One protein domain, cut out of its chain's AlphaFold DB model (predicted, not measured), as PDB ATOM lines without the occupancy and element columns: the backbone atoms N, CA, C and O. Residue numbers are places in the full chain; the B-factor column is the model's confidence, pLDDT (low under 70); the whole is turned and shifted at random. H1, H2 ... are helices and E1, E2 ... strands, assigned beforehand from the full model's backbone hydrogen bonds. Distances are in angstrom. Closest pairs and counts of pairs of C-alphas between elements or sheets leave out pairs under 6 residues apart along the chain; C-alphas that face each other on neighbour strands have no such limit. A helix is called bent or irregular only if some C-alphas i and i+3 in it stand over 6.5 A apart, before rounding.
ATOM      1  N   GLU A  70      24.050 -72.213 -88.236       71.50
ATOM      2  CA  GLU A  70      24.630 -73.550 -88.369       71.50
ATOM      3  C   GLU A  70      24.024 -74.204 -89.617       71.50
ATOM      4  O   GLU A  70      22.822 -74.485 -89.671       71.50
ATOM      5  N   ILE A  71      24.851 -74.366 -90.652       77.88
ATOM      6  CA  ILE A  71      24.472 -75.002 -91.913       77.88
ATOM      7  C   ILE A  71      24.367 -76.505 -91.655       77.88
ATOM      8  O   ILE A  71      25.351 -77.138 -91.282       77.88
ATOM      9  N   GLY A  72      23.174 -77.065 -91.858       77.06
ATOM     10  CA  GLY A  72      22.922 -78.505 -91.759       77.06
ATOM     11  C   GLY A  72      23.260 -79.257 -93.038       77.06
ATOM     12  O   GLY A  72      23.661 -80.416 -92.995       77.06
ATOM     13  N   GLY A  73      23.103 -78.589 -94.180       86.69
ATOM     14  CA  GLY A  73      23.396 -79.141 -95.496       86.69
ATOM     15  C   GLY A  73      23.109 -78.149 -96.618       86.69
ATOM     16  O   GLY A  73      22.827 -76.973 -96.376       86.69
ATOM     17  N   VAL A  74      23.176 -78.631 -97.858       90.81
ATOM     18  CA  VAL A  74      22.980 -77.828 -99.073       90.81
ATOM     19  C   VAL A  74      21.943 -78.462 -99.997       90.81
ATOM     20  O   VAL A  74      21.806 -79.684-100.063       90.81
ATOM     21  N   MET A  75      21.207 -77.613-100.708       92.94
ATOM     22  CA  MET A  75      20.352 -77.981-101.833       92.94
ATOM     23  C   MET A  75      20.895 -77.369-103.115       92.94
ATOM     24  O   MET A  75      21.539 -76.322-103.078       92.94
ATOM     25  N   PHE A  76      20.531 -77.957-104.248       92.69
ATOM     26  CA  PHE A  76      20.959 -77.508-105.568       92.69
ATOM     27  C   PHE A  76      19.764 -77.054-106.404       92.69
ATOM     28  O   PHE A  76      18.759 -77.762-106.491       92.69
ATOM     29  N   ASP A  77      19.852 -75.882-107.027       89.94
ATOM     30  CA  ASP A  77      18.856 -75.445-108.001       89.94
ATOM     31  C   ASP A  77      18.895 -76.387-109.207       89.94
ATOM     32  O   ASP A  77      19.949 -76.612-109.801       89.94
ATOM     33  N   GLU A  78      17.743 -76.936-109.581       75.56
ATOM     34  CA  GLU A  78      17.657 -77.975-110.614       75.56
ATOM     35  C   GLU A  78      18.151 -77.508-111.994       75.56
ATOM     36  O   GLU A  78      18.655 -78.306-112.781       75.56
ATOM     37  N   LYS A  79      18.023 -76.214-112.305       82.38
ATOM     38  CA  LYS A  79      18.354 -75.673-113.631       82.38
ATOM     39  C   LYS A  79      19.756 -75.099-113.697       82.38
ATOM     40  O   LYS A  79      20.414 -75.202-114.726       82.38
ATOM     41  N   THR A  80      20.163 -74.423-112.633       87.94
ATOM     42  CA  THR A  80      21.393 -73.628-112.598       87.94
ATOM     43  C   THR A  80      22.508 -74.308-111.814       87.94
ATOM     44  O   THR A  80      23.660 -73.911-111.948       87.94
ATOM     45  N   GLY A  81      22.188 -75.312-110.994       86.69
ATOM     46  CA  GLY A  81      23.133 -75.943-110.075       86.69
ATOM     47  C   GLY A  81      23.535 -75.053-108.897       86.69
ATOM     48  O   GLY A  81      24.388 -75.456-108.112       86.69
ATOM     49  N   HIS A  82      22.942 -73.861-108.758       93.00
ATOM     50  CA  HIS A  82      23.252 -72.933-107.677       93.00
ATOM     51  C   HIS A  82      22.970 -73.568-106.313       93.00
ATOM     52  O   HIS A  82      21.916 -74.169-106.100       93.00
ATOM     53  N   GLU A  83      23.900 -73.403-105.377       93.38
ATOM     54  CA  GLU A  83      23.785 -73.975-104.042       93.38
ATOM     55  C   GLU A  83      22.986 -73.064-103.109       93.38
ATOM     56  O   GLU A  83      23.167 -71.847-103.061       93.38
ATOM     57  N   LYS A  84      22.104 -73.664-102.312       91.44
ATOM     58  CA  LYS A  84      21.378 -72.986-101.241       91.44
ATOM     59  C   LYS A  84      21.536 -73.772 -99.951       91.44
ATOM     60  O   LYS A  84      21.118 -74.925 -99.867       91.44
ATOM     61  N   ALA A  85      22.117 -73.135 -98.940       90.62
ATOM     62  CA  ALA A  85      22.239 -73.715 -97.610       90.62
ATOM     63  C   ALA A  85      20.858 -73.935 -96.967       90.62
ATOM     64  O   ALA A  85      19.943 -73.125 -97.140       90.62
ATOM     65  N   ILE A  86      20.737 -75.014 -96.193       89.50
ATOM     66  CA  ILE A  86      19.637 -75.256 -95.256       89.50
ATOM     67  C   ILE A  86      20.215 -75.242 -93.843       89.50
ATOM     68  O   ILE A  86      21.281 -75.808 -93.587       89.50
ATOM     69  N   SER A  87      19.497 -74.626 -92.912       87.62
ATOM     70  CA  SER A  87      19.823 -74.675 -91.491       87.62
ATOM     71  C   SER A  87      19.796 -76.106 -90.941       87.62
ATOM     72  O   SER A  87      18.944 -76.923 -91.298       87.62
ATOM     73  N   ASP A  88      20.689 -76.400 -89.997       84.38
ATOM     74  CA  ASP A  88      20.715 -77.673 -89.256       84.38
ATOM     75  C   ASP A  88      19.367 -77.991 -88.594       84.38
ATOM     76  O   ASP A  88      18.923 -79.136 -88.537       84.38
ATOM     77  N   LEU A  89      18.636 -76.941 -88.205       80.50
ATOM     78  CA  LEU A  89      17.295 -77.044 -87.645       80.50
ATOM     79  C   LEU A  89      16.308 -77.790 -88.555       80.50
ATOM     80  O   LEU A  89      15.438 -78.496 -88.039       80.50
ATOM     81  N   LEU A  90      16.396 -77.591 -89.871       86.88
ATOM     82  CA  LEU A  90      15.425 -78.110 -90.836       86.88
ATOM     83  C   LEU A  90      15.976 -79.266 -91.665       86.88
ATOM     84  O   LEU A  90      15.180 -80.058 -92.160       86.88
ATOM     85  N   TYR A  91      17.297 -79.392 -91.805       89.56
ATOM     86  CA  TYR A  91      17.907 -80.362 -92.714       89.56
ATOM     87  C   TYR A  91      17.483 -81.810 -92.415       89.56
ATOM     88  O   TYR A  91      16.920 -82.475 -93.285       89.56
ATOM     89  N   ASP A  92      17.636 -82.275 -91.171       87.00
ATOM     90  CA  ASP A  92      17.224 -83.635 -90.781       87.00
ATOM     91  C   ASP A  92      15.709 -83.868 -90.966       87.00
ATOM     92  O   ASP A  92      15.271 -84.971 -91.297       87.00
ATOM     93  N   GLU A  93      14.889 -82.834 -90.771       88.06
ATOM     94  CA  GLU A  93      13.432 -82.929 -90.897       88.06
ATOM     95  C   GLU A  93      12.985 -82.963 -92.365       88.06
ATOM     96  O   GLU A  93      12.032 -83.667 -92.712       88.06
ATOM     97  N   VAL A  94      13.697 -82.251 -93.244       91.06
ATOM     98  CA  VAL A  94      13.535 -82.341 -94.700       91.06
ATOM     99  C   VAL A  94      13.848 -83.760 -95.165       91.06
ATOM    100  O   VAL A  94      13.024 -84.359 -95.859       91.06
ATOM    101  N   LEU A  95      14.974 -84.333 -94.727       89.88
ATOM    102  CA  LEU A  95      15.352 -85.711 -95.061       89.88
ATOM    103  C   LEU A  95      14.304 -86.721 -94.574       89.88
ATOM    104  O   LEU A  95      13.833 -87.560 -95.344       89.88
ATOM    105  N   ALA A  96      13.857 -86.593 -93.322       87.94
ATOM    106  CA  ALA A  96      12.818 -87.455 -92.761       87.94
ATOM    107  C   ALA A  96      11.484 -87.341 -93.522       87.94
ATOM    108  O   ALA A  96      10.832 -88.350 -93.796       87.94
ATOM    109  N   SER A  97      11.086 -86.125 -93.904       88.81
ATOM    110  CA  SER A  97       9.832 -85.859 -94.622       88.81
ATOM    111  C   SER A  97       9.864 -86.376 -96.065       88.81
ATOM    112  O   SER A  97       8.868 -86.916 -96.564       88.81
ATOM    113  N   LEU A  98      11.019 -86.284 -96.727       88.75
ATOM    114  CA  LEU A  98      11.257 -86.896 -98.036       88.75
ATOM    115  C   LEU A  98      11.443 -88.419 -97.943       88.75
ATOM    116  O   LEU A  98      11.201 -89.106 -98.933       88.75
ATOM    117  N   ASN A  99      11.732 -88.950 -96.749       86.56
ATOM    118  CA  ASN A  99      12.082 -90.350 -96.486       86.56
ATOM    119  C   ASN A  99      13.317 -90.783 -97.282       86.56
ATOM    120  O   ASN A  99      13.282 -91.762 -98.028       86.56
ATOM    121  N   VAL A 100      14.379 -90.006 -97.115       84.69
ATOM    122  CA  VAL A 100      15.667 -90.160 -97.794       84.69
ATOM    123  C   VAL A 100      16.799 -90.057 -96.782       84.69
ATOM    124  O   VAL A 100      16.609 -89.550 -95.671       84.69
ATOM    125  N   THR A 101      17.966 -90.577 -97.142       82.12
ATOM    126  CA  THR A 101      19.152 -90.574 -96.279       82.12
ATOM    127  C   THR A 101      20.063 -89.379 -96.587       82.12
ATOM    128  O   THR A 101      19.826 -88.637 -97.540       82.12
ATOM    129  N   LYS A 102      21.096 -89.147 -95.759       79.00
ATOM    130  CA  LYS A 102      21.996 -87.978 -95.886       79.00
ATOM    131  C   LYS A 102      22.835 -87.991 -97.166       79.00
ATOM    132  O   LYS A 102      23.372 -86.962 -97.555       79.00
ATOM    133  N   GLU A 103      22.952 -89.144 -97.813       77.00
ATOM    134  CA  GLU A 103      23.718 -89.332 -99.041       77.00
ATOM    135  C   GLU A 103      22.947 -88.872-100.293       77.00
ATOM    136  O   GLU A 103      23.550 -88.674-101.349       77.00
ATOM    137  N   GLU A 104      21.625 -88.681-100.199       82.19
ATOM    138  CA  GLU A 104      20.813 -88.218-101.323       82.19
ATOM    139  C   GLU A 104      20.940 -86.704-101.542       82.19
ATOM    140  O   GLU A 104      20.850 -85.892-100.619       82.19
ATOM    141  N   LYS A 105      21.105 -86.307-102.810       88.44
ATOM    142  CA  LYS A 105      21.134 -84.892-103.192       88.44
ATOM    143  C   LYS A 105      19.737 -84.289-103.096       88.44
ATOM    144  O   LYS A 105      18.789 -84.790-103.699       88.44
ATOM    145  N   LEU A 106      19.639 -83.166-102.390       91.62
ATOM    146  CA  LEU A 106      18.432 -82.353-102.346       91.62
ATOM    147  C   LEU A 106      18.448 -81.327-103.473       91.62
ATOM    148  O   LEU A 106      19.413 -80.586-103.648       91.62
ATOM    149  N   PHE A 107      17.345 -81.247-104.199       91.44
ATOM    150  CA  PHE A 107      17.137 -80.286-105.267       91.44
ATOM    151  C   PHE A 107      16.041 -79.317-104.888       91.44
ATOM    152  O   PHE A 107      15.085 -79.686-104.196       91.44
ATOM    153  N   TYR A 108      16.177 -78.085-105.366       92.38
ATOM    154  CA  TYR A 108      15.224 -77.040-105.075       92.38
ATOM    155  C   TYR A 108      14.758 -76.262-106.300       92.38
ATOM    156  O   TYR A 108      15.460 -76.117-107.298       92.38
ATOM    157  N   THR A 109      13.539 -75.735-106.199       91.62
ATOM    158  CA  THR A 109      12.978 -74.746-107.123       91.62
ATOM    159  C   THR A 109      12.283 -73.649-106.311       91.62
ATOM    160  O   THR A 109      11.417 -73.968-105.493       91.62
ATOM    161  N   PRO A 110      12.620 -72.361-106.497       92.25
ATOM    162  CA  PRO A 110      11.906 -71.267-105.839       92.25
ATOM    163  C   PRO A 110      10.424 -71.238-106.237       92.25
ATOM    164  O   PRO A 110      10.099 -71.357-107.421       92.25
ATOM    165  N   ALA A 111       9.526 -71.050-105.268       92.62
ATOM    166  CA  ALA A 111       8.117 -70.821-105.565       92.62
ATOM    167  C   ALA A 111       7.924 -69.464-106.252       92.62
ATOM    168  O   ALA A 111       8.628 -68.496-105.969       92.62
ATOM    169  N   ARG A 112       6.939 -69.362-107.151       94.25
ATOM    170  CA  ARG A 112       6.735 -68.127-107.923       94.25
ATOM    171  C   ARG A 112       6.088 -67.006-107.116       94.25
ATOM    172  O   ARG A 112       6.367 -65.837-107.366       94.25
ATOM    173  N   TYR A 113       5.172 -67.351-106.216       93.94
ATOM    174  CA  TYR A 113       4.305 -66.376-105.539       93.94
ATOM    175  C   TYR A 113       4.433 -66.390-104.015       93.94
ATOM    176  O   TYR A 113       3.649 -65.740-103.326       93.94
ATOM    177  N   THR A 114       5.389 -67.148-103.486       90.25
ATOM    178  CA  THR A 114       5.686 -67.217-102.054       90.25
ATOM    179  C   THR A 114       7.199 -67.245-101.864       90.25
ATOM    180  O   THR A 114       7.940 -67.492-102.809       90.25
ATOM    181  N   ASP A 115       7.654 -67.021-100.642       89.56
ATOM    182  CA  ASP A 115       9.045 -67.207-100.212       89.56
ATOM    183  C   ASP A 115       9.402 -68.685 -99.933       89.56
ATOM    184  O   ASP A 115      10.524 -68.988 -99.521       89.56
ATOM    185  N   TYR A 116       8.471 -69.620-100.162       91.31
ATOM    186  CA  TYR A 116       8.764 -71.043-100.074       91.31
ATOM    187  C   TYR A 116       9.703 -71.484-101.197       91.31
ATOM    188  O   TYR A 116       9.778 -70.930-102.293       91.31
ATOM    189  N   THR A 117      10.416 -72.557-100.912       92.31
ATOM    190  CA  THR A 117      11.245 -73.290-101.851       92.31
ATOM    191  C   THR A 117      10.694 -74.705-101.955       92.31
ATOM    192  O   THR A 117      10.500 -75.366-100.938       92.31
ATOM    193  N   TYR A 118      10.420 -75.179-103.165       92.75
ATOM    194  CA  TYR A 118      10.013 -76.562-103.383       92.75
ATOM    195  C   TYR A 118      11.243 -77.460-103.341       92.75
ATOM    196  O   TYR A 118      12.195 -77.191-104.066       92.75
ATOM    197  N   VAL A 119      11.226 -78.495-102.504       93.00
ATOM    198  CA  VAL A 119      12.370 -79.384-102.258       93.00
ATOM    199  C   VAL A 119      12.008 -80.824-102.603       93.00
ATOM    200  O   VAL A 119      10.925 -81.297-102.252       93.00
ATOM    201  N   THR A 120      12.913 -81.517-103.290       91.31
ATOM    202  CA  THR A 120      12.778 -82.912-103.744       91.31
ATOM    203  C   THR A 120      14.153 -83.590-103.794       91.31
ATOM    204  O   THR A 120      15.171 -82.916-103.679       91.31
ATOM    205  N   THR A 121      14.210 -84.908-103.991       86.31
ATOM    206  CA  THR A 121      15.471 -85.651-104.221       86.31
ATOM    207  C   THR A 121      15.686 -86.076-105.668       86.31
ATOM    208  O   THR A 121      16.656 -86.758-105.983       86.31
ATOM    209  N   HIS A 122      14.802 -85.653-106.579       68.50
ATOM    210  CA  HIS A 122      14.934 -85.944-108.010       68.50
ATOM    211  C   HIS A 122      15.027 -87.445-108.314       68.50
ATOM    212  O   HIS A 122      15.771 -87.892-109.187       68.50
ATOM    213  N   CYS A 123      14.221 -88.254-107.629       60.41
ATOM    214  CA  CYS A 123      13.944 -89.603-108.097       60.41
ATOM    215  C   CYS A 123      13.547 -89.539-109.584       60.41
ATOM    216  O   CYS A 123      12.749 -88.707-110.008       60.41
ATOM    217  N   GLN A 124      14.125 -90.405-110.410       50.34
ATOM    218  CA  GLN A 124      13.962 -90.416-111.874       50.34
ATOM    219  C   GLN A 124      12.542 -90.857-112.311       50.34
ATOM    220  O   GLN A 124      12.343 -91.516-113.328       50.34
ATOM    221  N   THR A 125      11.523 -90.556-111.503       52.66
ATOM    222  CA  THR A 125      10.143 -90.997-111.637       52.66
ATOM    223  C   THR A 125       9.187 -89.847-111.325       52.66
ATOM    224  O   THR A 125       9.420 -89.023-110.449       52.66
ATOM    225  N   THR A 126       8.032 -89.841-111.980       57.19
ATOM    226  CA  THR A 126       6.926 -88.879-111.799       57.19
ATOM    227  C   THR A 126       6.201 -88.970-110.440       57.19
ATOM    228  O   THR A 126       5.087 -88.474-110.308       57.19
ATOM    229  N   ASN A 127       6.801 -89.608-109.427       64.44
ATOM    230  CA  ASN A 127       6.215 -89.845-108.100       64.44
ATOM    231  C   ASN A 127       7.093 -89.332-106.939       64.44
ATOM    232  O   ASN A 127       6.918 -89.766-105.797       64.44
ATOM    233  N   CYS A 128       8.016 -88.408-107.199       79.06
ATOM    234  CA  CYS A 128       8.868 -87.852-106.151       79.06
ATOM    235  C   CYS A 128       8.098 -87.063-105.118       79.06
ATOM    236  O   CYS A 128       7.234 -86.268-105.475       79.06
ATOM    237  N   ARG A 129       8.429 -87.272-103.843       88.62
ATOM    238  CA  ARG A 129       7.903 -86.431-102.773       88.62
ATOM    239  C   ARG A 129       8.443 -85.019-102.942       88.62
ATOM    240  O   ARG A 129       9.630 -84.838-103.187       88.62
ATOM    241  N   ILE A 130       7.551 -84.048-102.821       91.12
ATOM    242  CA  ILE A 130       7.870 -82.632-102.849       91.12
ATOM    243  C   ILE A 130       7.414 -82.030-101.529       91.12
ATOM    244  O   ILE A 130       6.298 -82.271-101.064       91.12
ATOM    245  N   LEU A 131       8.279 -81.210-100.953       92.12
ATOM    246  CA  LEU A 131       7.968 -80.369 -99.809       92.12
ATOM    247  C   LEU A 131       8.000 -78.905-100.235       92.12
ATOM    248  O   LEU A 131       8.763 -78.540-101.122       92.12
ATOM    249  N   ALA A 132       7.221 -78.061 -99.574       92.00
ATOM    250  CA  ALA A 132       7.477 -76.633 -99.538       92.00
ATOM    251  C   ALA A 132       8.232 -76.300 -98.247       92.00
ATOM    252  O   ALA A 132       7.765 -76.604 -97.151       92.00
ATOM    253  N   LEU A 133       9.402 -75.685 -98.391       91.44
ATOM    254  CA  LEU A 133      10.310 -75.312 -97.312       91.44
ATOM    255  C   LEU A 133      10.445 -73.790 -97.243       91.44
ATOM    256  O   LEU A 133      10.801 -73.155 -98.234       91.44
ATOM    257  N   ARG A 134      10.224 -73.213 -96.065       89.88
ATOM    258  CA  ARG A 134      10.622 -71.841 -95.730       89.88
ATOM    259  C   ARG A 134      11.678 -71.935 -94.641       89.88
ATOM    260  O   ARG A 134      11.397 -72.475 -93.575       89.88
ATOM    261  N   ASP A 135      12.875 -71.425 -94.909       87.44
ATOM    262  CA  ASP A 135      13.983 -71.412 -93.954       87.44
ATOM    263  C   ASP A 135      14.493 -69.983 -93.764       87.44
ATOM    264  O   ASP A 135      15.056 -69.392 -94.683       87.44
ATOM    265  N   ASN A 136      14.293 -69.446 -92.559       81.56
ATOM    266  CA  ASN A 136      14.748 -68.119 -92.154       81.56
ATOM    267  C   ASN A 136      15.832 -68.205 -91.064       81.56
ATOM    268  O   ASN A 136      15.929 -67.304 -90.224       81.56
ATOM    269  N   ALA A 137      16.608 -69.296 -91.027       69.00
ATOM    270  CA  ALA A 137      17.713 -69.596 -90.109       69.00
ATOM    271  C   ALA A 137      17.360 -69.776 -88.620       69.00
ATOM    272  O   ALA A 137      17.938 -70.612 -87.929       69.00
ATOM    273  N   LYS A 138      16.424 -68.982 -88.094       70.44
ATOM    274  CA  LYS A 138      15.935 -69.051 -86.706       70.44
ATOM    275  C   LYS A 138      14.610 -69.797 -86.593       70.44
ATOM    276  O   LYS A 138      14.254 -70.280 -85.519       70.44
ATOM    277  N   THR A 139      13.867 -69.841 -87.687       74.62
ATOM    278  CA  THR A 139      12.540 -70.437 -87.800       74.62
ATOM    279  C   THR A 139      12.372 -70.973 -89.206       74.62
ATOM    280  O   THR A 139      12.927 -70.411 -90.150       74.62
ATOM    281  N   GLY A 140      11.535 -71.987 -89.356       80.44
ATOM    282  CA  GLY A 140      11.127 -72.448 -90.666       80.44
ATOM    283  C   GLY A 140       9.859 -73.272 -90.614       80.44
ATOM    284  O   GLY A 140       9.401 -73.670 -89.538       80.44
ATOM    285  N   SER A 141       9.298 -73.503 -91.790       84.25
ATOM    286  CA  SER A 141       8.136 -74.353 -91.997       84.25
ATOM    287  C   SER A 141       8.422 -75.352 -93.110       84.25
ATOM    288  O   SER A 141       9.091 -75.048 -94.097       84.25
ATOM    289  N   ILE A 142       7.907 -76.562 -92.916       87.31
ATOM    290  CA  ILE A 142       7.905 -77.631 -93.907       87.31
ATOM    291  C   ILE A 142       6.447 -78.005 -94.116       87.31
ATOM    292  O   ILE A 142       5.747 -78.316 -93.151       87.31
ATOM    293  N   TYR A 143       6.004 -77.976 -95.365       87.00
ATOM    294  CA  TYR A 143       4.691 -78.454 -95.772       87.00
ATOM    295  C   TYR A 143       4.849 -79.589 -96.779       87.00
ATOM    296  O   TYR A 143       5.601 -79.468 -97.749       87.00
ATOM    297  N   ASN A 144       4.158 -80.704 -96.550       88.75
ATOM    298  CA  ASN A 144       4.231 -81.852 -97.440       88.75
ATOM    299  C   ASN A 144       3.235 -81.691 -98.591       88.75
ATOM    300  O   ASN A 144       2.026 -81.809 -98.408       88.75
ATOM    301  N   LEU A 145       3.744 -81.464 -99.803       88.25
ATOM    302  CA  LEU A 145       2.897 -81.326-100.989       88.25
ATOM    303  C   LEU A 145       2.447 -82.687-101.542       88.25
ATOM    304  O   LEU A 145       1.495 -82.763-102.323       88.25
ATOM    305  N   GLY A 146       3.073 -83.775-101.094       87.69
ATOM    306  CA  GLY A 146       2.855 -85.130-101.578       87.69
ATOM    307  C   GLY A 146       3.799 -85.482-102.723       87.69
ATOM    308  O   GLY A 146       4.889 -84.933-102.841       87.69
ATOM    309  N   SER A 147       3.394 -86.436-103.558       86.31
ATOM    310  CA  SER A 147       4.217 -86.934-104.661       86.31
ATOM    311  C   SER A 147       3.820 -86.324-106.003       86.31
ATOM    312  O   SER A 147       2.641 -86.333-106.352       86.31
ATOM    313  N   GLY A 148       4.791 -85.878-106.795       88.44
ATOM    314  CA  GLY A 148       4.591 -85.442-108.173       88.44
ATOM    315  C   GLY A 148       5.670 -84.481-108.655       88.44
ATOM    316  O   GLY A 148       6.770 -84.444-108.118       88.44
TER     317      GLY A 148
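Overview. This is residues 70 to 148 of the 225 residues of an uncharacterized protein of Kurthia sp. 3B1D (UniProt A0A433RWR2). One strongly twisted six-stranded sheet is curled like part of a barrel, and helix H1 packs into its open side, between E1 on one side and E5 and E6 on the other. It is a folded sheet, bent back on itself so that E2 and E1 face E4, E5 and E6, with E3 as the hinge. The 79 printed residues have one named helix and six named strands, in the order E1 E2 H1 E3 E4 E5 E6; the sheet's order is E2 E1 E3 E4 E5 E6, mixed, and the class is mixed, helices and strands. The whole is compact, with a radius of gyration of the C-alphas of 11.4 A and spans of 33 by 30 by 24 A.

Arrangement. E3, residues 106 to 110, is the parallel neighbour of E1, residues 71 to 77, with N 76 and O 106 2.9 A apart. E2, residues 83 to 87, is an edge strand and forms a hairpin with E1, with N 75 and O 84 at 2.8 A. E3, E4 of residues 117 to 120, E5 of residues 129 to 135 and E6 of residues 140 to 147 form a meander, each strand the antiparallel neighbour of the one before; N 107 and O 120, N 119 and O 131, and N 132 and O 143 are each 2.8 A apart. H1, residues 88 to 98, is on the sheet; its closest C-alphas to E5 are those of Leu 98 and Arg 129, 5.8 A. H1 is irregular, with C-alphas 89 and 92 7.3 A apart, and 5 of 7 O i to N i+4 pairs are within hydrogen-bond range.

Along the chain. E1 begins at C-alpha 71 (24.472, -75.002, -91.913) and measures 17.0 A. H1 measures 15.9 A, E5 18.4 A and E6 21.3 A, ending at C-alpha 147 (4.217, -86.934, -104.661).

Size, cuts and confidence. The farthest C-alphas, Thr 125 and Lys 138, are 33.7 A apart. The printed part has no cut and no long link. Residues 122 to 127 and residue 137 have pLDDT under 70.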